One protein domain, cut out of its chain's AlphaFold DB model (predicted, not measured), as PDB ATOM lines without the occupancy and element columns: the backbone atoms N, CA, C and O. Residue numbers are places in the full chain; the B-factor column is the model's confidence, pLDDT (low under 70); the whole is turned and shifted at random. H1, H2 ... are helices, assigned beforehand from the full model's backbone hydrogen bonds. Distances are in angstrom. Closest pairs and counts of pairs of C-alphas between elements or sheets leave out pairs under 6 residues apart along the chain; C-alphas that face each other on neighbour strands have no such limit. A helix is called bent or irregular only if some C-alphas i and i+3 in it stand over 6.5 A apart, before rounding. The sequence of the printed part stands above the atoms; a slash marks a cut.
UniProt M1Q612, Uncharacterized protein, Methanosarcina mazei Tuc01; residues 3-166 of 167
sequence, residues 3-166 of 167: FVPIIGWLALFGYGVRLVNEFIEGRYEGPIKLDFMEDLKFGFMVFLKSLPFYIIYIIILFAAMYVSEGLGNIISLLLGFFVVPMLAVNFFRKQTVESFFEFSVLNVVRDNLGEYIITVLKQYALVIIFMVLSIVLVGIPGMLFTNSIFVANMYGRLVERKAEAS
ATOM      1  N   PHE A   3     -27.039 -21.057  16.359       46.94
ATOM      2  CA  PHE A   3     -25.594 -21.265  16.170       46.94
ATOM      3  C   PHE A   3     -24.735 -20.026  16.476       46.94
ATOM      4  O   PHE A   3     -23.607 -20.171  16.936       46.94
ATOM      5  N   VAL A   4     -25.265 -18.813  16.275       55.72
ATOM      6  CA  VAL A   4     -24.532 -17.549  16.506       55.72
ATOM      7  C   VAL A   4     -24.095 -17.372  17.975       55.72
ATOM      8  O   VAL A   4     -22.930 -17.032  18.180       55.72
ATOM      9  N   PRO A   5     -24.931 -17.671  18.997       64.75
ATOM     10  CA  PRO A   5     -24.502 -17.646  20.396       64.75
ATOM     11  C   PRO A   5     -23.305 -18.561  20.673       64.75
ATOM     12  O   PRO A   5     -22.330 -18.124  21.267       64.75
ATOM     13  N   ILE A   6     -23.343 -19.815  20.211       72.38
ATOM     14  CA  ILE A   6     -22.329 -20.833  20.545       72.38
ATOM     15  C   ILE A   6     -20.987 -20.522  19.872       72.38
ATOM     16  O   ILE A   6     -19.937 -20.608  20.506       72.38
ATOM     17  N   ILE A   7     -21.019 -20.123  18.598       83.38
ATOM     18  CA  ILE A   7     -19.812 -19.809  17.821       83.38
ATOM     19  C   ILE A   7     -19.099 -18.583  18.409       83.38
ATOM     20  O   ILE A   7     -17.877 -18.591  18.539       83.38
ATOM     21  N   GLY A   8     -19.852 -17.557  18.823       84.94
ATOM     22  CA  GLY A   8     -19.283 -16.381  19.483       84.94
ATOM     23  C   GLY A   8     -18.522 -16.741  20.760       84.94
ATOM     24  O   GLY A   8     -17.387 -16.307  20.933       84.94
ATOM     25  N   TRP A   9     -19.095 -17.597  21.612       86.25
ATOM     26  CA  TRP A   9     -18.437 -18.047  22.846       86.25
ATOM     27  C   TRP A   9     -17.138 -18.810  22.593       86.25
ATOM     28  O   TRP A   9     -16.163 -18.593  23.308       86.25
ATOM     29  N   LEU A  10     -17.092 -19.658  21.564       90.94
ATOM     30  CA  LEU A  10     -15.873 -20.387  21.208       90.94
ATOM     31  C   LEU A  10     -14.762 -19.450  20.724       90.94
ATOM     32  O   LEU A  10     -13.618 -19.610  21.141       90.94
ATOM     33  N   ALA A  11     -15.091 -18.444  19.908       92.00
ATOM     34  CA  ALA A  11     -14.121 -17.426  19.504       92.00
ATOM     35  C   ALA A  11     -13.614 -16.620  20.712       92.00
ATOM     36  O   ALA A  11     -12.412 -16.454  20.897       92.00
ATOM     37  N   LEU A  12     -14.512 -16.181  21.600       90.75
ATOM     38  CA  LEU A  12     -14.123 -15.468  22.822       90.75
ATOM     39  C   LEU A  12     -13.244 -16.323  23.742       90.75
ATOM     40  O   LEU A  12     -12.329 -15.801  24.375       90.75
ATOM     41  N   PHE A  13     -13.494 -17.630  23.799       90.69
ATOM     42  CA  PHE A  13     -12.677 -18.559  24.567       90.69
ATOM     43  C   PHE A  13     -11.263 -18.689  23.988       90.69
ATOM     44  O   PHE A  13     -10.296 -18.562  24.735       90.69
ATOM     45  N   GLY A  14     -11.123 -18.859  22.668       93.81
ATOM     46  CA  GLY A  14      -9.813 -18.884  22.007       93.81
ATOM     47  C   GLY A  14      -9.021 -17.595  22.233       93.81
ATOM     48  O   GLY A  14      -7.862 -17.643  22.650       93.81
ATOM     49  N   TYR A  15      -9.685 -16.449  22.077       93.69
ATOM     50  CA  TYR A  15      -9.112 -15.143  22.396       93.69
ATOM     51  C   TYR A  15      -8.662 -15.055  23.860       93.69
ATOM     52  O   TYR A  15      -7.549 -14.618  24.143       93.69
ATOM     53  N   GLY A  16      -9.501 -15.508  24.799       92.75
ATOM     54  CA  GLY A  16      -9.191 -15.511  26.228       92.75
ATOM     55  C   GLY A  16      -7.952 -16.344  26.557       92.75
ATOM     56  O   GLY A  16      -7.105 -15.906  27.329       92.75
ATOM     57  N   VAL A  17      -7.789 -17.503  25.916       94.50
ATOM     58  CA  VAL A  17      -6.599 -18.351  26.079       94.50
ATOM     59  C   VAL A  17      -5.342 -17.652  25.553       94.50
ATOM     60  O   VAL A  17      -4.305 -17.695  26.219       94.50
ATOM     61  N   ARG A  18      -5.410 -16.970  24.399       94.62
ATOM     62  CA  ARG A  18      -4.274 -16.171  23.892       94.62
ATOM     63  C   ARG A  18      -3.927 -15.033  24.845       94.62
ATOM     64  O   ARG A  18      -2.767 -14.872  25.203       94.62
ATOM     65  N   LEU A  19      -4.937 -14.311  25.325       94.25
ATOM     66  CA  LEU A  19      -4.757 -13.230  26.287       94.25
ATOM     67  C   LEU A  19      -4.079 -13.719  27.570       94.25
ATOM     68  O   LEU A  19      -3.129 -13.099  28.031       94.25
ATOM     69  N   VAL A  20      -4.527 -14.845  28.130       94.69
ATOM     70  CA  VAL A  20      -3.893 -15.467  29.300       94.69
ATOM     71  C   VAL A  20      -2.411 -15.738  29.044       94.69
ATOM     72  O   VAL A  20      -1.592 -15.454  29.914       94.69
ATOM     73  N   ASN A  21      -2.051 -16.251  27.865       95.00
ATOM     74  CA  ASN A  21      -0.655 -16.545  27.538       95.00
ATOM     75  C   ASN A  21       0.220 -15.284  27.483       95.00
ATOM     76  O   ASN A  21       1.334 -15.330  27.994       95.00
ATOM     77  N   GLU A  22      -0.294 -14.146  27.011       95.06
ATOM     78  CA  GLU A  22       0.437 -12.867  27.077       95.06
ATOM     79  C   GLU A  22       0.777 -12.459  28.524       95.06
ATOM     80  O   GLU A  22       1.861 -11.935  28.798       95.06
ATOM     81  N   PHE A  23      -0.120 -12.740  29.480       94.81
ATOM     82  CA  PHE A  23       0.145 -12.517  30.906       94.81
ATOM     83  C   PHE A  23       1.142 -13.523  31.488       94.81
ATOM     84  O   PHE A  23       1.975 -13.135  32.307       94.81
ATOM     85  N   ILE A  24       1.083 -14.794  31.076       95.38
ATOM     86  CA  ILE A  24       2.055 -15.818  31.493       95.38
ATOM     87  C   ILE A  24       3.461 -15.434  31.025       95.38
ATOM     88  O   ILE A  24       4.414 -15.464  31.799       95.38
ATOM     89  N   GLU A  25       3.588 -15.015  29.772       94.19
ATOM     90  CA  GLU A  25       4.873 -14.660  29.169       94.19
ATOM     91  C   GLU A  25       5.371 -13.279  29.615       94.19
ATOM     92  O   GLU A  25       6.526 -12.927  29.387       94.19
ATOM     93  N   GLY A  26       4.522 -12.492  30.286       91.69
ATOM     94  CA  GLY A  26       4.858 -11.148  30.747       91.69
ATOM     95  C   GLY A  26       5.017 -10.137  29.610       91.69
ATOM     96  O   GLY A  26       5.716  -9.144  29.796       91.69
ATOM     97  N   ARG A  27       4.392 -10.393  28.454       91.31
ATOM     98  CA  ARG A  27       4.453  -9.558  27.239       91.31
ATOM     99  C   ARG A  27       3.180  -8.750  26.991       91.31
ATOM    100  O   ARG A  27       3.065  -8.066  25.980       91.31
ATOM    101  N   TYR A  28       2.223  -8.802  27.917       90.12
ATOM    102  CA  TYR A  28       0.996  -8.023  27.812       90.12
ATOM    103  C   TYR A  28       1.274  -6.510  27.873       90.12
ATOM    104  O   TYR A  28       1.491  -5.950  28.947       90.12
ATOM    105  N   GLU A  29       1.215  -5.846  26.718       87.69
ATOM    106  CA  GLU A  29       1.370  -4.387  26.578       87.69
ATOM    107  C   GLU A  29       0.045  -3.668  26.265       87.69
ATOM    108  O   GLU A  29      -0.044  -2.442  26.340       87.69
ATOM    109  N   GLY A  30      -1.013  -4.413  25.937       85.06
ATOM    110  CA  GLY A  30      -2.317  -3.853  25.600       85.06
ATOM    111  C   GLY A  30      -3.286  -4.882  25.012       85.06
ATOM    112  O   GLY A  30      -2.982  -6.075  24.965       85.06
ATOM    113  N   PRO A  31      -4.482  -4.448  24.576       82.81
ATOM    114  CA  PRO A  31      -5.477  -5.337  23.988       82.81
ATOM    115  C   PRO A  31      -4.936  -6.043  22.740       82.81
ATOM    116  O   PRO A  31      -4.531  -5.390  21.777       82.81
ATOM    117  N   ILE A  32      -4.973  -7.376  22.736       89.69
ATOM    118  CA  ILE A  32      -4.663  -8.161  21.538       89.69
ATOM    119  C   ILE A  32      -5.807  -8.035  20.525       89.69
ATOM    120  O   ILE A  32      -6.969  -7.827  20.882       89.69
ATOM    121  N   LYS A  33      -5.493  -8.153  19.235       91.12
ATOM    122  CA  LYS A  33      -6.508  -8.086  18.182       91.12
ATOM    123  C   LYS A  33      -7.287  -9.404  18.119       91.12
ATOM    124  O   LYS A  33      -6.690 -10.464  17.954       91.12
ATOM    125  N   LEU A  34      -8.616  -9.322  18.193       91.44
ATOM    126  CA  LEU A  34      -9.503 -10.460  17.941       91.44
ATOM    127  C   LEU A  34      -9.423 -10.852  16.458       91.44
ATOM    128  O   LEU A  34      -9.754 -10.040  15.589       91.44
ATOM    129  N   ASP A  35      -9.027 -12.092  16.184       93.75
ATOM    130  CA  ASP A  35      -9.150 -12.705  14.861       93.75
ATOM    131  C   ASP A  35     -10.215 -13.787  14.958       93.75
ATOM    132  O   ASP A  35      -9.963 -14.900  15.407       93.75
ATOM    133  N   PHE A  36     -11.437 -13.442  14.556       92.31
ATOM    134  CA  PHE A  36     -12.598 -14.288  14.803       92.31
ATOM    135  C   PHE A  36     -12.433 -15.719  14.275       92.31
ATOM    136  O   PHE A  36     -12.855 -16.662  14.939       92.31
ATOM    137  N   MET A  37     -11.841 -15.898  13.089       94.25
ATOM    138  CA  MET A  37     -11.744 -17.221  12.472       94.25
ATOM    139  C   MET A  37     -10.640 -18.058  13.117       94.25
ATOM    140  O   MET A  37     -10.835 -19.255  13.351       94.25
ATOM    141  N   GLU A  38      -9.493 -17.447  13.408       95.31
ATOM    142  CA  GLU A  38      -8.404 -18.125  14.111       95.31
ATOM    143  C   GLU A  38      -8.798 -18.460  15.552       95.31
ATOM    144  O   GLU A  38      -8.667 -19.610  15.972       95.31
ATOM    145  N   ASP A  39      -9.370 -17.494  16.272       95.25
ATOM    146  CA  ASP A  39      -9.821 -17.651  17.652       95.25
ATOM    147  C   ASP A  39     -10.939 -18.684  17.778       95.25
ATOM    148  O   ASP A  39     -10.954 -19.460  18.729       95.25
ATOM    149  N   LEU A  40     -11.856 -18.756  16.809       95.12
ATOM    150  CA  LEU A  40     -12.901 -19.776  16.791       95.12
ATOM    151  C   LEU A  40     -12.315 -21.185  16.671       95.12
ATOM    152  O   LEU A  40     -12.675 -22.073  17.446       95.12
ATOM    153  N   LYS A  41     -11.423 -21.408  15.695       95.62
ATOM    154  CA  LYS A  41     -10.788 -22.719  15.481       95.62
ATOM    155  C   LYS A  41      -9.958 -23.123  16.691       95.62
ATOM    156  O   LYS A  41     -10.034 -24.266  17.147       95.62
ATOM    157  N   PHE A  42      -9.187 -22.175  17.209       96.06
ATOM    158  CA  PHE A  42      -8.342 -22.381  18.367       96.06
ATOM    159  C   PHE A  42      -9.174 -22.665  19.625       96.06
ATOM    160  O   PHE A  42      -8.982 -23.694  20.269       96.06
ATOM    161  N   GLY A  43     -10.169 -21.828  19.918       94.19
ATOM    162  CA  GLY A  43     -11.076 -21.996  21.048       94.19
ATOM    163  C   GLY A  43     -11.858 -23.304  20.993       94.19
ATOM    164  O   GLY A  43     -11.969 -23.985  22.008       94.19
ATOM    165  N   PHE A  44     -12.320 -23.727  19.813       95.19
ATOM    166  CA  PHE A  44     -12.943 -25.041  19.633       95.19
ATOM    167  C   PHE A  44     -11.991 -26.189  19.989       95.19
ATOM    168  O   PHE A  44     -12.369 -27.105  20.718       95.19
ATOM    169  N   MET A  45     -10.738 -26.133  19.528       96.44
ATOM    170  CA  MET A  45      -9.743 -27.162  19.834       96.44
ATOM    171  C   MET A  45      -9.424 -27.222  21.331       96.44
ATOM    172  O   MET A  45      -9.370 -28.308  21.910       96.44
ATOM    173  N   VAL A  46      -9.228 -26.067  21.967       95.25
ATOM    174  CA  VAL A  46      -8.968 -25.983  23.408       95.25
ATOM    175  C   VAL A  46     -10.189 -26.466  24.199       95.25
ATOM    176  O   VAL A  46     -10.043 -27.239  25.143       95.25
ATOM    177  N   PHE A  47     -11.405 -26.109  23.780       94.38
ATOM    178  CA  PHE A  47     -12.638 -26.584  24.402       94.38
ATOM    179  C   PHE A  47     -12.731 -28.114  24.367       94.38
ATOM    180  O   PHE A  47     -12.913 -28.731  25.416       94.38
ATOM    181  N   LEU A  48     -12.510 -28.746  23.208       95.69
ATOM    182  CA  LEU A  48     -12.520 -30.210  23.095       95.69
ATOM    183  C   LEU A  48     -11.506 -30.874  24.033       95.69
ATOM    184  O   LEU A  48     -11.835 -31.852  24.703       95.69
ATOM    185  N   LYS A  49     -10.294 -30.320  24.130       96.19
ATOM    186  CA  LYS A  49      -9.249 -30.823  25.033       96.19
ATOM    187  C   LYS A  49      -9.595 -30.640  26.516       96.19
ATOM    188  O   LYS A  49      -9.082 -31.378  27.349       96.19
ATOM    189  N   SER A  50     -10.468 -29.693  26.854       94.81
ATOM    190  CA  SER A  50     -10.914 -29.473  28.236       94.81
ATOM    191  C   SER A  50     -12.023 -30.427  28.695       94.81
ATOM    192  O   SER A  50     -12.205 -30.619  29.897       94.81
ATOM    193  N   LEU A  51     -12.744 -31.067  27.763       95.44
ATOM    194  CA  LEU A  51     -13.888 -31.929  28.086       95.44
ATOM    195  C   LEU A  51     -13.561 -33.068  29.065       95.44
ATOM    196  O   LEU A  51     -14.331 -33.236  30.012       95.44
ATOM    197  N   PRO A  52     -12.452 -33.827  28.923       96.06
ATOM    198  CA  PRO A  52     -12.135 -34.905  29.861       96.06
ATOM    199  C   PRO A  52     -12.015 -34.416  31.308       96.06
ATOM    200  O   PRO A  52     -12.520 -35.065  32.223       96.06
ATOM    201  N   PHE A  53     -11.408 -33.243  31.513       95.12
ATOM    202  CA  PHE A  53     -11.295 -32.637  32.835       95.12
ATOM    203  C   PHE A  53     -12.662 -32.230  33.386       95.12
ATOM    204  O   PHE A  53     -12.985 -32.595  34.514       95.12
ATOM    205  N   TYR A  54     -13.494 -31.545  32.593       93.50
ATOM    206  CA  TYR A  54     -14.834 -31.149  33.037       93.50
ATOM    207  C   TYR A  54     -15.714 -32.349  33.398       93.50
ATOM    208  O   TYR A  54     -16.411 -32.298  34.407       93.50
ATOM    209  N   ILE A  55     -15.653 -33.438  32.628       96.19
ATOM    210  CA  ILE A  55     -16.401 -34.668  32.922       96.19
ATOM    211  C   ILE A  55     -15.979 -35.232  34.285       96.19
ATOM    212  O   ILE A  55     -16.832 -35.485  35.133       96.19
ATOM    213  N   ILE A  56     -14.674 -35.379  34.524       95.62
ATOM    214  CA  ILE A  56     -14.148 -35.897  35.797       95.62
ATOM    215  C   ILE A  56     -14.497 -34.955  36.956       95.62
ATOM    216  O   ILE A  56     -14.963 -35.410  37.998       95.62
ATOM    217  N   TYR A  57     -14.323 -33.647  36.767       93.81
ATOM    218  CA  TYR A  57     -14.642 -32.630  37.766       93.81
ATOM    219  C   TYR A  57     -16.118 -32.683  38.180       93.81
ATOM    220  O   TYR A  57     -16.425 -32.726  39.371       93.81
ATOM    221  N   ILE A  58     -17.031 -32.763  37.208       94.56
ATOM    222  CA  ILE A  58     -18.472 -32.891  37.453       94.56
ATOM    223  C   ILE A  58     -18.772 -34.178  38.230       94.56
ATOM    224  O   ILE A  58     -19.491 -34.121  39.226       94.56
ATOM    225  N   ILE A  59     -18.197 -35.321  37.840       95.94
ATOM    226  CA  ILE A  59     -18.396 -36.602  38.541       95.94
ATOM    227  C   ILE A  59     -17.960 -36.506  40.010       95.94
ATOM    228  O   ILE A  59     -18.698 -36.945  40.892       95.94
ATOM    229  N   ILE A  60     -16.797 -35.906  40.283       93.94
ATOM    230  CA  ILE A  60     -16.282 -35.721  41.650       93.94
ATOM    231  C   ILE A  60     -17.249 -34.872  42.482       93.94
ATOM    232  O   ILE A  60     -17.575 -35.244  43.611       93.94
ATOM    233  N   LEU A  61     -17.729 -33.753  41.932       94.00
ATOM    234  CA  LEU A  61     -18.663 -32.878  42.640       94.00
ATOM    235  C   LEU A  61     -20.005 -33.562  42.910       94.00
ATOM    236  O   LEU A  61     -20.501 -33.495  44.033       94.00
ATOM    237  N   PHE A  62     -20.569 -34.259  41.920       94.44
ATOM    238  CA  PHE A  62     -21.814 -35.007  42.096       94.44
ATOM    239  C   PHE A  62     -21.676 -36.102  43.155       94.44
ATOM    240  O   PHE A  62     -22.550 -36.235  44.008       94.44
ATOM    241  N   ALA A  63     -20.573 -36.855  43.143       94.94
ATOM    242  CA  ALA A  63     -20.313 -37.881  44.146       94.94
ATOM    243  C   ALA A  63     -20.213 -37.283  45.561       94.94
ATOM    244  O   ALA A  63     -20.797 -37.820  46.500       94.94
ATOM    245  N   ALA A  64     -19.529 -36.147  45.715       94.12
ATOM    246  CA  ALA A  64     -19.420 -35.455  46.995       94.12
ATOM    247  C   ALA A  64     -20.775 -34.941  47.504       94.12
ATOM    248  O   ALA A  64     -21.113 -35.149  48.670       94.12
ATOM    249  N   MET A  65     -21.567 -34.315  46.626       93.75
ATOM    250  CA  MET A  65     -22.917 -33.839  46.949       93.75
ATOM    251  C   MET A  65     -23.863 -34.985  47.319       93.75
ATOM    252  O   MET A  65     -24.686 -34.822  48.215       93.75
ATOM    253  N   TYR A  66     -23.723 -36.149  46.674       94.88
ATOM    254  CA  TYR A  66     -24.515 -37.339  46.984       94.88
ATOM    255  C   TYR A  66     -24.255 -37.871  48.401       94.88
ATOM    256  O   TYR A  66     -25.177 -38.349  49.056       94.88
ATOM    257  N   VAL A  67     -23.013 -37.775  48.892       95.06
ATOM    258  CA  VAL A  67     -22.669 -38.167  50.270       95.06
ATOM    259  C   VAL A  67     -23.251 -37.177  51.279       95.06
ATOM    260  O   VAL A  67     -23.858 -37.577  52.271       95.06
ATOM    261  N   SER A  68     -23.038 -35.883  51.056       95.56
ATOM    262  CA  SER A  68     -23.594 -34.812  51.878       95.56
ATOM    263  C   SER A  68     -23.497 -33.492  51.127       95.56
ATOM    264  O   SER A  68     -22.427 -33.127  50.642       95.56
ATOM    265  N   GLU A  69     -24.583 -32.723  51.112       94.75
ATOM    266  CA  GLU A  69     -24.603 -31.390  50.508       94.75
ATOM    267  C   GLU A  69     -23.530 -30.468  51.115       94.75
ATOM    268  O   GLU A  69     -22.794 -29.798  50.391       94.75
ATOM    269  N   GLY A  70     -23.370 -30.493  52.444       95.12
ATOM    270  CA  GLY A  70     -22.357 -29.695  53.139       95.12
ATOM    271  C   GLY A  70     -20.930 -30.065  52.727       95.12
ATOM    272  O   GLY A  70     -20.116 -29.183  52.451       95.12
ATOM    273  N   LEU A  71     -20.640 -31.366  52.616       90.81
ATOM    274  CA  LEU A  71     -19.344 -31.853  52.138       90.81
ATOM    275  C   LEU A  71     -19.104 -31.457  50.675       90.81
ATOM    276  O   LEU A  71     -18.022 -30.974  50.341       90.81
ATOM    277  N   GLY A  72     -20.117 -31.614  49.818       94.19
ATOM    278  CA  GLY A  72     -20.070 -31.212  48.413       94.19
ATOM    279  C   GLY A  72     -19.744 -29.731  48.236       94.19
ATOM    280  O   GLY A  72     -18.866 -29.385  47.446       94.19
ATOM    281  N   ASN A  73     -20.372 -28.860  49.029       95.12
ATOM    282  CA  ASN A  73     -20.117 -27.420  48.993       95.12
ATOM    283  C   ASN A  73     -18.689 -27.068  49.433       95.12
ATOM    284  O   ASN A  73     -18.035 -26.249  48.786       95.12
ATOM    285  N   ILE A  74     -18.172 -27.714  50.484       95.50
ATOM    286  CA  ILE A  74     -16.790 -27.508  50.943       95.50
ATOM    287  C   ILE A  74     -15.791 -27.972  49.878       95.50
ATOM    288  O   ILE A  74     -14.851 -27.244  49.563       95.50
ATOM    289  N   ILE A  75     -15.996 -29.151  49.285       94.62
ATOM    290  CA  ILE A  75     -15.121 -29.672  48.225       94.62
ATOM    291  C   ILE A  75     -15.154 -28.753  47.001       94.62
ATOM    292  O   ILE A  75     -14.100 -28.410  46.470       94.62
ATOM    293  N   SER A  76     -16.342 -28.307  46.586       94.62
ATOM    294  CA  SER A  76     -16.505 -27.357  45.484       94.62
ATOM    295  C   SER A  76     -15.736 -26.060  45.736       94.62
ATOM    296  O   SER A  76     -14.970 -25.622  44.876       94.62
ATOM    297  N   LEU A  77     -15.854 -25.495  46.945       93.81
ATOM    298  CA  LEU A  77     -15.128 -24.294  47.349       93.81
ATOM    299  C   LEU A  77     -13.609 -24.508  47.301       93.81
ATOM    300  O   LEU A  77     -12.896 -23.695  46.719       93.81
ATOM    301  N   LEU A  78     -13.107 -25.602  47.880       93.56
ATOM    302  CA  LEU A  78     -11.670 -25.883  47.928       93.56
ATOM    303  C   LEU A  78     -11.085 -26.121  46.535       93.56
ATOM    304  O   LEU A  78     -10.029 -25.576  46.209       93.56
ATOM    305  N   LEU A  79     -11.777 -26.893  45.693       94.38
ATOM    306  CA  LEU A  79     -11.341 -27.129  44.322       94.38
ATOM    307  C   LEU A  79     -11.399 -25.840  43.499       94.38
ATOM    308  O   LEU A  79     -10.422 -25.504  42.833       94.38
ATOM    309  N   GLY A  80     -12.509 -25.106  43.565       91.62
ATOM    310  CA  GLY A  80     -12.710 -23.865  42.821       91.62
ATOM    311  C   GLY A  80     -11.762 -22.745  43.242       91.62
ATOM    312  O   GLY A  80     -11.360 -21.948  42.399       91.62
ATOM    313  N   PHE A  81     -11.370 -22.700  44.519       92.56
ATOM    314  CA  PHE A  81     -10.465 -21.677  45.029       92.56
ATOM    315  C   PHE A  81      -8.993 -22.029  44.835       92.56
ATOM    316  O   PHE A  81      -8.261 -21.145  44.428       92.56
ATOM    317  N   PHE A  82      -8.547 -23.262  45.119       93.12
ATOM    318  CA  PHE A  82      -7.112 -23.605  45.149       93.12
ATOM    319  C   PHE A  82      -6.620 -24.412  43.945       93.12
ATOM    320  O   PHE A  82      -5.459 -24.296  43.553       93.12
ATOM    321  N   VAL A  83      -7.470 -25.267  43.375       94.00
ATOM    322  CA  VAL A  83      -7.040 -26.303  42.423       94.00
ATOM    323  C   VAL A  83      -7.324 -25.879  40.987       94.00
ATOM    324  O   VAL A  83      -6.413 -25.771  40.167       94.00
ATOM    325  N   VAL A  84      -8.590 -25.585  40.693       93.81
ATOM    326  CA  VAL A  84      -9.072 -25.257  39.348       93.81
ATOM    327  C   VAL A  84      -8.351 -24.046  38.745       93.81
ATOM    328  O   VAL A  84      -7.931 -24.167  37.597       93.81
ATOM    329  N   PRO A  85      -8.119 -22.919  39.455       93.88
ATOM    330  CA  PRO A  85      -7.491 -21.750  38.838       93.88
ATOM    331  C   PRO A  85      -6.083 -22.035  38.303       93.88
ATOM    332  O   PRO A  85      -5.737 -21.606  37.205       93.88
ATOM    333  N   MET A  86      -5.278 -22.796  39.051       95.00
ATOM    334  CA  MET A  86      -3.909 -23.118  38.641       95.00
ATOM    335  C   MET A  86      -3.861 -24.169  37.539       95.00
ATOM    336  O   MET A  86      -3.091 -24.015  36.594       95.00
ATOM    337  N   LEU A  87      -4.694 -25.210  37.623       95.94
ATOM    338  CA  LEU A  87      -4.774 -26.222  36.568       95.94
ATOM    339  C   LEU A  87      -5.319 -25.632  35.263       95.94
ATOM    340  O   LEU A  87      -4.816 -25.963  34.196       95.94
ATOM    341  N   ALA A  88      -6.285 -24.711  35.339       94.62
ATOM    342  CA  ALA A  88      -6.809 -24.005  34.173       94.62
ATOM    343  C   ALA A  88      -5.732 -23.157  33.488       94.62
ATOM    344  O   ALA A  88      -5.581 -23.237  32.273       94.62
ATOM    345  N   VAL A  89      -4.938 -22.398  34.250       96.12
ATOM    346  CA  VAL A  89      -3.827 -21.612  33.690       96.12
ATOM    347  C   VAL A  89      -2.731 -22.514  33.113       96.12
ATOM    348  O   VAL A  89      -2.266 -22.255  32.004       96.12
ATOM    349  N   ASN A  90      -2.371 -23.605  33.799       96.88
ATOM    350  CA  ASN A  90      -1.424 -24.600  33.282       96.88
ATOM    351  C   ASN A  90      -1.911 -25.204  31.955       96.88
ATOM    352  O   ASN A  90      -1.143 -25.360  31.007       96.88
ATOM    353  N   PHE A  91      -3.211 -25.479  31.863       96.94
ATOM    354  CA  PHE A  91      -3.837 -25.943  30.638       96.94
ATOM    355  C   PHE A  91      -3.874 -24.892  29.534       96.94
ATOM    356  O   PHE A  91      -3.577 -25.209  28.388       96.94
ATOM    357  N   PHE A  92      -4.194 -23.637  29.838       95.50
ATOM    358  CA  PHE A  92      -4.148 -22.566  28.844       95.50
ATOM    359  C   PHE A  92      -2.734 -22.361  28.296       95.50
ATOM    360  O   PHE A  92      -2.584 -22.055  27.110       95.50
ATOM    361  N   ARG A  93      -1.711 -22.597  29.125       96.06
ATOM    362  CA  ARG A  93      -0.307 -22.582  28.714       96.06
ATOM    363  C   ARG A  93       0.052 -23.755  27.808       96.06
ATOM    364  O   ARG A  93       0.520 -23.550  26.694       96.06
ATOM    365  N   LYS A  94      -0.156 -24.984  28.283       96.00
ATOM    366  CA  LYS A  94       0.331 -26.204  27.616       96.00
ATOM    367  C   LYS A  94      -0.602 -26.722  26.527       96.00
ATOM    368  O   LYS A  94      -0.157 -27.361  25.582       96.00
ATOM    369  N   GLN A  95      -1.898 -26.459  26.656       94.38
ATOM    370  CA  GLN A  95      -2.948 -26.824  25.703       94.38
ATOM    371  C   GLN A  95      -2.977 -28.327  25.383       94.38
ATOM    372  O   GLN A  95      -3.322 -28.733  24.268       94.38
ATOM    373  N   THR A  96      -2.625 -29.165  26.361       95.50
ATOM    374  CA  THR A  96      -2.716 -30.633  26.310       95.50
ATOM    375  C   THR A  96      -3.701 -31.124  27.362       95.50
ATOM    376  O   THR A  96      -3.823 -30.523  28.424       95.50
ATOM    377  N   VAL A  97      -4.402 -32.231  27.112       94.38
ATOM    378  CA  VAL A  97      -5.345 -32.793  28.100       94.38
ATOM    379  C   VAL A  97      -4.632 -33.107  29.421       94.38
ATOM    380  O   VAL A  97      -5.152 -32.813  30.491       94.38
ATOM    381  N   GLU A  98      -3.412 -33.639  29.340       95.44
ATOM    382  CA  GLU A  98      -2.585 -34.035  30.487       95.44
ATOM    383  C   GLU A  98      -2.283 -32.873  31.438       95.44
ATOM    384  O   GLU A  98      -2.274 -33.065  32.650       95.44
ATOM    385  N   SER A  99      -2.121 -31.654  30.916       94.69
ATOM    386  CA  SER A  99      -1.794 -30.478  31.731       94.69
ATOM    387  C   SER A  99      -2.872 -30.093  32.753       94.69
ATOM    388  O   SER A  99      -2.557 -29.492  33.780       94.69
ATOM    389  N   PHE A 100      -4.128 -30.502  32.550       93.44
ATOM    390  CA  PHE A 100      -5.172 -30.369  33.571       93.44
ATOM    391  C   PHE A 100      -4.989 -31.317  34.765       93.44
ATOM    392  O   PHE A 100      -5.587 -31.094  35.812       93.44
ATOM    393  N   PHE A 101      -4.189 -32.372  34.620       94.56
ATOM    394  CA  PHE A 101      -3.955 -33.398  35.639       94.56
ATOM    395  C   PHE A 101      -2.540 -33.324  36.229       94.56
ATOM    396  O   PHE A 101      -2.150 -34.159  37.044       94.56
ATOM    397  N   GLU A 102      -1.765 -32.305  35.862       95.56
ATOM    398  CA  GLU A 102      -0.448 -32.040  36.435       95.56
ATOM    399  C   GLU A 102      -0.569 -31.353  37.804       95.56
ATOM    400  O   GLU A 102      -0.286 -30.168  37.976       95.56
ATOM    401  N   PHE A 103      -0.967 -32.113  38.824       94.25
ATOM    402  CA  PHE A 103      -1.153 -31.589  40.182       94.25
ATOM    403  C   PHE A 103       0.135 -31.072  40.840       94.25
ATOM    404  O   PHE A 103       0.062 -30.353  41.834       94.25
ATOM    405  N   SER A 104       1.314 -31.371  40.284       93.00
ATOM    406  CA  SER A 104       2.592 -30.811  40.742       93.00
ATOM    407  C   SER A 104       2.637 -29.282  40.652       93.00
ATOM    408  O   SER A 104       3.312 -28.653  41.467       93.00
ATOM    409  N   VAL A 105       1.868 -28.664  39.743       93.06
ATOM    410  CA  VAL A 105       1.752 -27.199  39.651       93.06
ATOM    411  C   VAL A 105       1.178 -26.579  40.932       93.06
ATOM    412  O   VAL A 105       1.474 -25.431  41.267       93.06
ATOM    413  N   LEU A 106       0.397 -27.344  41.702       94.19
ATOM    414  CA  LEU A 106      -0.199 -26.882  42.957       94.19
ATOM    415  C   LEU A 106       0.840 -26.697  44.068       94.19
ATOM    416  O   LEU A 106       0.568 -25.985  45.034       94.19
ATOM    417  N   ASN A 107       2.049 -27.253  43.923       93.69
ATOM    418  CA  ASN A 107       3.147 -26.979  44.851       93.69
ATOM    419  C   ASN A 107       3.459 -25.480  44.908       93.69
ATOM    420  O   ASN A 107       3.724 -24.959  45.982       93.69
ATOM    421  N   VAL A 108       3.307 -24.749  43.798       92.06
ATOM    422  CA  VAL A 108       3.498 -23.290  43.787       92.06
ATOM    423  C   VAL A 108       2.499 -22.575  44.693       92.06
ATOM    424  O   VAL A 108       2.880 -21.621  45.369       92.06
ATOM    425  N   VAL A 109       1.252 -23.050  44.756       92.69
ATOM    426  CA  VAL A 109       0.235 -22.515  45.676       92.69
ATOM    427  C   VAL A 109       0.656 -22.752  47.117       92.69
ATOM    428  O   VAL A 109       0.628 -21.827  47.922       92.69
ATOM    429  N   ARG A 110       1.080 -23.980  47.436       92.69
ATOM    430  CA  ARG A 110       1.533 -24.364  48.777       92.69
ATOM    431  C   ARG A 110       2.763 -23.568  49.222       92.69
ATOM    432  O   ARG A 110       2.798 -23.094  50.353       92.69
ATOM    433  N   ASP A 111       3.742 -23.416  48.341       95.06
ATOM    434  CA  ASP A 111       5.012 -22.754  48.644       95.06
ATOM    435  C   ASP A 111       4.859 -21.227  48.725       95.06
ATOM    436  O   ASP A 111       5.661 -20.557  49.370       95.06
ATOM    437  N   ASN A 112       3.815 -20.666  48.098       94.88
ATOM    438  CA  ASN A 112       3.582 -19.222  47.998       94.88
ATOM    439  C   ASN A 112       2.149 -18.837  48.407       94.88
ATOM    440  O   ASN A 112       1.529 -17.981  47.773       94.88
ATOM    441  N   LEU A 113       1.614 -19.442  49.477       93.75
ATOM    442  CA  LEU A 113       0.214 -19.258  49.900       93.75
ATOM    443  C   LEU A 113      -0.195 -17.785  50.043       93.75
ATOM    444  O   LEU A 113      -1.283 -17.406  49.618       93.75
ATOM    445  N   GLY A 114       0.674 -16.943  50.612       94.88
ATOM    446  CA  GLY A 114       0.392 -15.514  50.781       94.88
ATOM    447  C   GLY A 114       0.220 -14.778  49.449       94.88
ATOM    448  O   GLY A 114      -0.768 -14.069  49.256       94.88
ATOM    449  N   GLU A 115       1.144 -14.978  48.504       95.25
ATOM    450  CA  GLU A 115       1.059 -14.369  47.170       95.25
ATOM    451  C   GLU A 115      -0.133 -14.922  46.380       95.25
ATOM    452  O   GLU A 115      -0.834 -14.161  45.707       95.25
ATOM    453  N   TYR A 116      -0.424 -16.217  46.525       95.75
ATOM    454  CA  TYR A 116      -1.591 -16.848  45.923       95.75
ATOM    455  C   TYR A 116      -2.903 -16.222  46.401       95.75
ATOM    456  O   TYR A 116      -3.718 -15.795  45.583       95.75
ATOM    457  N   ILE A 117      -3.095 -16.108  47.720       94.56
ATOM    458  CA  ILE A 117      -4.307 -15.523  48.305       94.56
ATOM    459  C   ILE A 117      -4.491 -14.086  47.809       94.56
ATOM    460  O   ILE A 117      -5.579 -13.729  47.362       94.56
ATOM    461  N   ILE A 118      -3.432 -13.271  47.809       96.06
ATOM    462  CA  ILE A 118      -3.490 -11.895  47.288       96.06
ATOM    463  C   ILE A 118      -3.884 -11.887  45.804       96.06
ATOM    464  O   ILE A 118      -4.686 -11.055  45.379       96.06
ATOM    465  N   THR A 119      -3.342 -12.811  45.014       95.38
ATOM    466  CA  THR A 119      -3.631 -12.947  43.580       95.38
ATOM    467  C   THR A 119      -5.104 -13.280  43.333       95.38
ATOM    468  O   THR A 119      -5.755 -12.609  42.531       95.38
ATOM    469  N   VAL A 120      -5.661 -14.250  44.061       92.38
ATOM    470  CA  VAL A 120      -7.079 -14.627  43.947       92.38
ATOM    471  C   VAL A 120      -8.002 -13.516  44.465       92.38
ATOM    472  O   VAL A 120      -9.021 -13.221  43.847       92.38
ATOM    473  N   LEU A 121      -7.632 -12.814  45.541       92.25
ATOM    474  CA  LEU A 121      -8.408 -11.668  46.027       92.25
ATOM    475  C   LEU A 121      -8.447 -10.520  45.010       92.25
ATOM    476  O   LEU A 121      -9.510  -9.942  44.785       92.25
ATOM    477  N   LYS A 122      -7.322 -10.215  44.344       93.81
ATOM    478  CA  LYS A 122      -7.287  -9.252  43.227       93.81
ATOM    479  C   LYS A 122      -8.199  -9.690  42.084       93.81
ATOM    480  O   LYS A 122      -8.911  -8.863  41.518       93.81
ATOM    481  N   GLN A 123      -8.203 -10.986  41.782       91.31
ATOM    482  CA  GLN A 123      -9.063 -11.579  40.765       91.31
ATOM    483  C   GLN A 123     -10.550 -11.366  41.087       91.31
ATOM    484  O   GLN A 123     -11.296 -10.890  40.233       91.31
ATOM    485  N   TYR A 124     -10.977 -11.629  42.324       89.50
ATOM    486  CA  TYR A 124     -12.360 -11.395  42.749       89.50
ATOM    487  C   TYR A 124     -12.734  -9.917  42.805       89.50
ATOM    488  O   TYR A 124     -13.817  -9.553  42.349       89.50
ATOM    489  N   ALA A 125     -11.841  -9.051  43.290       92.38
ATOM    490  CA  ALA A 125     -12.071  -7.608  43.274       92.38
ATOM    491  C   ALA A 125     -12.323  -7.102  41.843       92.38
ATOM    492  O   ALA A 125     -13.256  -6.334  41.610       92.38
ATOM    493  N   LEU A 126     -11.546  -7.588  40.871       92.12
ATOM    494  CA  LEU A 126     -11.708  -7.217  39.469       92.12
ATOM    495  C   LEU A 126     -13.029  -7.728  38.875       92.12
ATOM    496  O   LEU A 126     -13.713  -6.982  38.174       92.12
ATOM    497  N   VAL A 127     -13.427  -8.963  39.198       88.81
ATOM    498  CA  VAL A 127     -14.729  -9.514  38.786       88.81
ATOM    499  C   VAL A 127     -15.883  -8.682  39.351       88.81
ATOM    500  O   VAL A 127     -16.815  -8.383  38.613       88.81
ATOM    501  N   ILE A 128     -15.814  -8.244  40.613       90.44
ATOM    502  CA  ILE A 128     -16.839  -7.377  41.223       90.44
ATOM    503  C   ILE A 128     -16.918  -6.026  40.498       90.44
ATOM    504  O   ILE A 128     -18.014  -5.562  40.182       90.44
ATOM    505  N   ILE A 129     -15.775  -5.409  40.184       92.12
ATOM    506  CA  ILE A 129     -15.734  -4.147  39.428       92.12
ATOM    507  C   ILE A 129     -16.416  -4.322  38.067       92.12
ATOM    508  O   ILE A 129     -17.295  -3.537  37.706       92.12
ATOM    509  N   PHE A 130     -16.069  -5.371  37.319       92.31
ATOM    510  CA  PHE A 130     -16.688  -5.612  36.019       92.31
ATOM    511  C   PHE A 130     -18.152  -6.052  36.110       92.31
ATOM    512  O   PHE A 130     -18.937  -5.731  35.221       92.31
ATOM    513  N   MET A 131     -18.565  -6.707  37.193       90.44
ATOM    514  CA  MET A 131     -19.973  -7.000  37.454       90.44
ATOM    515  C   MET A 131     -20.787  -5.705  37.553       90.44
ATOM    516  O   MET A 131     -21.818  -5.586  36.894       90.44
ATOM    517  N   VAL A 132     -20.295  -4.694  38.276       92.38
ATOM    518  CA  VAL A 132     -20.935  -3.365  38.330       92.38
ATOM    519  C   VAL A 132     -20.934  -2.698  36.950       92.38
ATOM    520  O   VAL A 132     -21.964  -2.200  36.497       92.38
ATOM    521  N   LEU A 133     -19.813  -2.751  36.223       91.56
ATOM    522  CA  LEU A 133     -19.708  -2.193  34.867       91.56
ATOM    523  C   LEU A 133     -20.533  -2.959  33.818       91.56
ATOM    524  O   LEU A 133     -20.664  -2.504  32.682       91.56
ATOM    525  N   SER A 134     -21.115  -4.109  34.161       90.25
ATOM    526  CA  SER A 134     -21.956  -4.874  33.231       90.25
ATOM    527  C   SER A 134     -23.277  -4.168  32.934       90.25
ATOM    528  O   SER A 134     -23.867  -4.421  31.888       90.25
ATOM    529  N   ILE A 135     -23.688  -3.217  33.785       89.31
ATOM    530  CA  ILE A 135     -24.837  -2.327  33.543       89.31
ATOM    531  C   ILE A 135     -24.674  -1.560  32.222       89.31
ATOM    532  O   ILE A 135     -25.644  -1.363  31.497       89.31
ATOM    533  N   VAL A 136     -23.445  -1.164  31.878       89.69
ATOM    534  CA  VAL A 136     -23.121  -0.446  30.634       89.69
ATOM    535  C   VAL A 136     -22.574  -1.379  29.544       89.69
ATOM    536  O   VAL A 136     -21.883  -0.932  28.634       89.69
ATOM    537  N   LEU A 137     -22.857  -2.686  29.641       81.81
ATOM    538  CA  LEU A 137     -22.445  -3.774  28.734       81.81
ATOM    539  C   LEU A 137     -20.930  -4.031  28.621       81.81
ATOM    540  O   LEU A 137     -20.540  -5.156  28.313       81.81
ATOM    541  N   VAL A 138     -20.063  -3.060  28.927       81.50
ATOM    542  CA  VAL A 138     -18.595  -3.223  28.868       81.50
ATOM    543  C   VAL A 138     -18.043  -4.145  29.957       81.50
ATOM    544  O   VAL A 138     -16.972  -4.728  29.795       81.50
ATOM    545  N   GLY A 139     -18.782  -4.326  31.053       80.69
ATOM    546  CA  GLY A 139     -18.395  -5.242  32.119       80.69
ATOM    547  C   GLY A 139     -18.451  -6.717  31.728       80.69
ATOM    548  O   GLY A 139     -17.656  -7.499  32.237       80.69
ATOM    549  N   ILE A 140     -19.313  -7.105  30.778       82.69
ATOM    550  CA  ILE A 140     -19.454  -8.511  30.366       82.69
ATOM    551  C   ILE A 140     -18.161  -9.019  29.701       82.69
ATOM    552  O   ILE A 140     -17.606 -10.007  30.191       82.69
ATOM    553  N   PRO A 141     -17.608  -8.355  28.662       78.81
ATOM    554  CA  PRO A 141     -16.301  -8.724  28.118       78.81
ATOM    555  C   PRO A 141     -15.184  -8.651  29.160       78.81
ATOM    556  O   PRO A 141     -14.335  -9.537  29.206       78.81
ATOM    557  N   GLY A 142     -15.206  -7.627  30.024       82.75
ATOM    558  CA  GLY A 142     -14.233  -7.469  31.104       82.75
ATOM    559  C   GLY A 142     -14.173  -8.700  32.005       82.75
ATOM    560  O   GLY A 142     -13.117  -9.308  32.137       82.75
ATOM    561  N   MET A 143     -15.317  -9.147  32.530       83.88
ATOM    562  CA  MET A 143     -15.392 -10.355  33.360       83.88
ATOM    563  C   MET A 143     -14.846 -11.591  32.648       83.88
ATOM    564  O   MET A 143     -14.125 -12.366  33.267       83.88
ATOM    565  N   LEU A 144     -15.165 -11.782  31.366       80.44
ATOM    566  CA  LEU A 144     -14.735 -12.960  30.610       80.44
ATOM    567  C   LEU A 144     -13.220 -12.994  30.412       80.44
ATOM    568  O   LEU A 144     -12.589 -14.029  30.614       80.44
ATOM    569  N   PHE A 145     -12.638 -11.863  30.028       80.81
ATOM    570  CA  PHE A 145     -11.232 -11.790  29.648       80.81
ATOM    571  C   PHE A 145     -10.298 -11.639  30.836       80.81
ATOM    572  O   PHE A 145      -9.158 -12.094  30.782       80.81
ATOM    573  N   THR A 146     -10.764 -11.030  31.924       81.06
ATOM    574  CA  THR A 146      -9.900 -10.805  33.075       81.06
ATOM    575  C   THR A 146      -9.959 -11.909  34.113       81.06
ATOM    576  O   THR A 146      -9.202 -11.814  35.066       81.06
ATOM    577  N   ASN A 147     -10.796 -12.948  33.966       79.06
ATOM    578  CA  ASN A 147     -11.061 -13.955  35.013       79.06
ATOM    579  C   ASN A 147      -9.847 -14.822  35.424       79.06
ATOM    580  O   ASN A 147      -9.942 -15.675  36.304       79.06
ATOM    581  N   SER A 148      -8.698 -14.665  34.772       88.38
ATOM    582  CA  SER A 148      -7.508 -15.466  35.080       88.38
ATOM    583  C   SER A 148      -6.194 -14.704  34.949       88.38
ATOM    584  O   SER A 148      -5.142 -15.303  35.135       88.38
ATOM    585  N   ILE A 149      -6.214 -13.398  34.661       92.56
ATOM    586  CA  ILE A 149      -4.998 -12.646  34.298       92.56
ATOM    587  C   ILE A 149      -4.004 -12.536  35.457       92.56
ATOM    588  O   ILE A 149      -2.794 -12.617  35.254       92.56
ATOM    589  N   PHE A 150      -4.493 -12.406  36.695       95.06
ATOM    590  CA  PHE A 150      -3.613 -12.320  37.859       95.06
ATOM    591  C   PHE A 150      -2.977 -13.673  38.173       95.06
ATOM    592  O   PHE A 150      -1.774 -13.740  38.426       95.06
ATOM    593  N   VAL A 151      -3.764 -14.750  38.093       95.06
ATOM    594  CA  VAL A 151      -3.270 -16.124  38.270       95.06
ATOM    595  C   VAL A 151      -2.278 -16.478  37.160       95.06
ATOM    596  O   VAL A 151      -1.232 -17.046  37.445       95.06
ATOM    597  N   ALA A 152      -2.552 -16.065  35.921       95.81
ATOM    598  CA  ALA A 152      -1.676 -16.226  34.765       95.81
ATOM    599  C   ALA A 152      -0.321 -15.534  34.951       95.81
ATOM    600  O   ALA A 152       0.723 -16.159  34.785       95.81
ATOM    601  N   ASN A 153      -0.323 -14.268  35.374       95.44
ATOM    602  CA  ASN A 153       0.914 -13.538  35.649       95.44
ATOM    603  C   ASN A 153       1.717 -14.177  36.797       95.44
ATOM    604  O   ASN A 153       2.933 -14.343  36.696       95.44
ATOM    605  N   MET A 154       1.046 -14.582  37.881       95.69
ATOM    606  CA  MET A 154       1.693 -15.289  38.991       95.69
ATOM    607  C   MET A 154       2.293 -16.625  38.528       95.69
ATOM    608  O   MET A 154       3.448 -16.910  38.837       95.69
ATOM    609  N   TYR A 155       1.548 -17.410  37.745       95.88
ATOM    610  CA  TYR A 155       2.028 -18.649  37.134       95.88
ATOM    611  C   TYR A 155       3.282 -18.393  36.290       95.88
ATOM    612  O   TYR A 155       4.309 -19.023  36.509       95.88
ATOM    613  N   GLY A 156       3.255 -17.406  35.394       94.31
ATOM    614  CA  GLY A 156       4.406 -17.062  34.559       94.31
ATOM    615  C   GLY A 156       5.644 -16.629  35.347       94.31
ATOM    616  O   GLY A 156       6.780 -16.889  34.953       94.31
ATOM    617  N   ARG A 157       5.457 -15.955  36.487       94.25
ATOM    618  CA  ARG A 157       6.555 -15.568  37.389       94.25
ATOM    619  C   ARG A 157       7.130 -16.749  38.170       94.25
ATOM    620  O   ARG A 157       8.346 -16.837  38.305       94.25
ATOM    621  N   LEU A 158       6.274 -17.606  38.722       93.06
ATOM    622  CA  LEU A 158       6.668 -18.607  39.719       93.06
ATOM    623  C   LEU A 158       6.879 -20.015  39.150       93.06
ATOM    624  O   LEU A 158       7.547 -20.820  39.794       93.06
ATOM    625  N   VAL A 159       6.322 -20.305  37.974       90.69
ATOM    626  CA  VAL A 159       6.448 -21.591  37.276       90.69
ATOM    627  C   VAL A 159       7.430 -21.450  36.117       90.69
ATOM    628  O   VAL A 159       8.530 -21.985  36.200       90.69
ATOM    629  N   GLU A 160       7.080 -20.687  35.077       88.06
ATOM    630  CA  GLU A 160       7.858 -20.629  33.826       88.06
ATOM    631  C   GLU A 160       9.240 -19.993  34.043       88.06
ATOM    632  O   GLU A 160      10.264 -20.652  33.882       88.06
ATOM    633  N   ARG A 161       9.292 -18.741  34.519       83.81
ATOM    634  CA  ARG A 161      10.565 -18.018  34.712       83.81
ATOM    635  C   ARG A 161      11.458 -18.622  35.795       83.81
ATOM    636  O   ARG A 161      12.679 -18.499  35.738       83.81
ATOM    637  N   LYS A 162      10.864 -19.283  36.792       77.75
ATOM    638  CA  LYS A 162      11.622 -20.006  37.821       77.75
ATOM    639  C   LYS A 162      12.256 -21.277  37.253       77.75
ATOM    640  O   LYS A 162      13.383 -21.586  37.625       77.75
ATOM    641  N   ALA A 163      11.555 -21.987  36.364       72.88
ATOM    642  CA  ALA A 163      12.098 -23.149  35.670       72.88
ATOM    643  C   ALA A 163      13.250 -22.749  34.733       72.88
ATOM    644  O   ALA A 163      14.297 -23.390  34.762       72.88
ATOM    645  N   GLU A 164      13.105 -21.649  33.988       69.62
ATOM    646  CA  GLU A 164      14.169 -21.100  33.132       69.62
ATOM    647  C   GLU A 164      15.428 -20.719  33.922       69.62
ATOM    648  O   GLU A 164      16.531 -21.015  33.485       69.62
ATOM    649  N   ALA A 165      15.281 -20.117  35.107       64.56
ATOM    650  CA  ALA A 165      16.414 -19.743  35.960       64.56
ATOM    651  C   ALA A 165      17.120 -20.937  36.638       64.56
ATOM    652  O   ALA A 165      18.154 -20.748  37.280       64.56
ATOM    653  N   SER A 166      16.545 -22.141  36.558       58.69
ATOM    654  CA  SER A 166      17.107 -23.377  37.125       58.69
ATOM    655  C   SER A 166      17.807 -24.277  36.098       58.69
ATOM    656  O   SER A 166      18.302 -25.341  36.476       58.69
TER     657      SER A 166
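What this domain is: This is residues 3 to 166 of the 167 residues of an uncharacterized protein of Methanosarcina mazei Tuc01 (UniProt M1Q612). H1, H4, H5 and H8 pack round a core arm, H3b, and H1 also crosses H2a nearly at a right angle. Away from this core H2b and H3a make a helical hairpin, and on another side long H6 folds back into short H7. The 164 printed residues hold eight named helices, H1 to H8 in chain order, and no named strand: all helix, mostly crossed in packing. The whole is compact, with a radius of gyration of the C-alphas of 16.4 A and spans of 44 by 44 by 33 A.

Where its parts are: H1, residues 3 to 25, begins at C-alpha (-25.594, -21.265, 16.170) and is 33.8 A long. H2, residues 36 to 67, and H3, residues 69 to 94, were each assigned as one helix by hydrogen bonds but are bent: C-alphas 49 and 52, and C-alphas 81 and 84, are 6.9 A apart. Their arms are H2a, 36 to 49, H2b, 52 to 67, H3a, 69 to 81, and H3b, 84 to 94. H4 is residues 97 to 101, H5 103 to 111, H6 113 to 136, 35.6 A long, H7 139 to 146 and H8 149 to 164, ending at C-alpha (14.169, -21.100, 33.132).

How they stand to each other: H3 is the hub. H3b touches H1 at Phe 92 and Val 17, C-alphas 5.6 A apart, about perpendicular at 84 degrees. It touches H8 at Val 89 and Ala 152, 5.9 A between C-alphas, and also H4 and H5. H1 touches H2a at Gly 14 and Gly 43, C-alphas 3.5 A apart. H6 and H7 form a hairpin, a shallow tilt of 25 degrees, opposite ways. O i to N i+4 pairs are within hydrogen-bond range throughout H1, H2a, H2b, H3a, H3b and H7, but 18 of 20 in H6, 9 of 12 in H8, 2 of 5 in H5 and 0 of 1 in H4; O i to N i+3 pairs are 5 of 6 in H5 and 2 of 2 in H4.

The domain as a whole: The farthest C-alphas, Glu 29 and Val 67, are 47.8 A apart. The printed part has no cut and no long link. Residues 3 to 5 and 164 to 166 have pLDDT under 70.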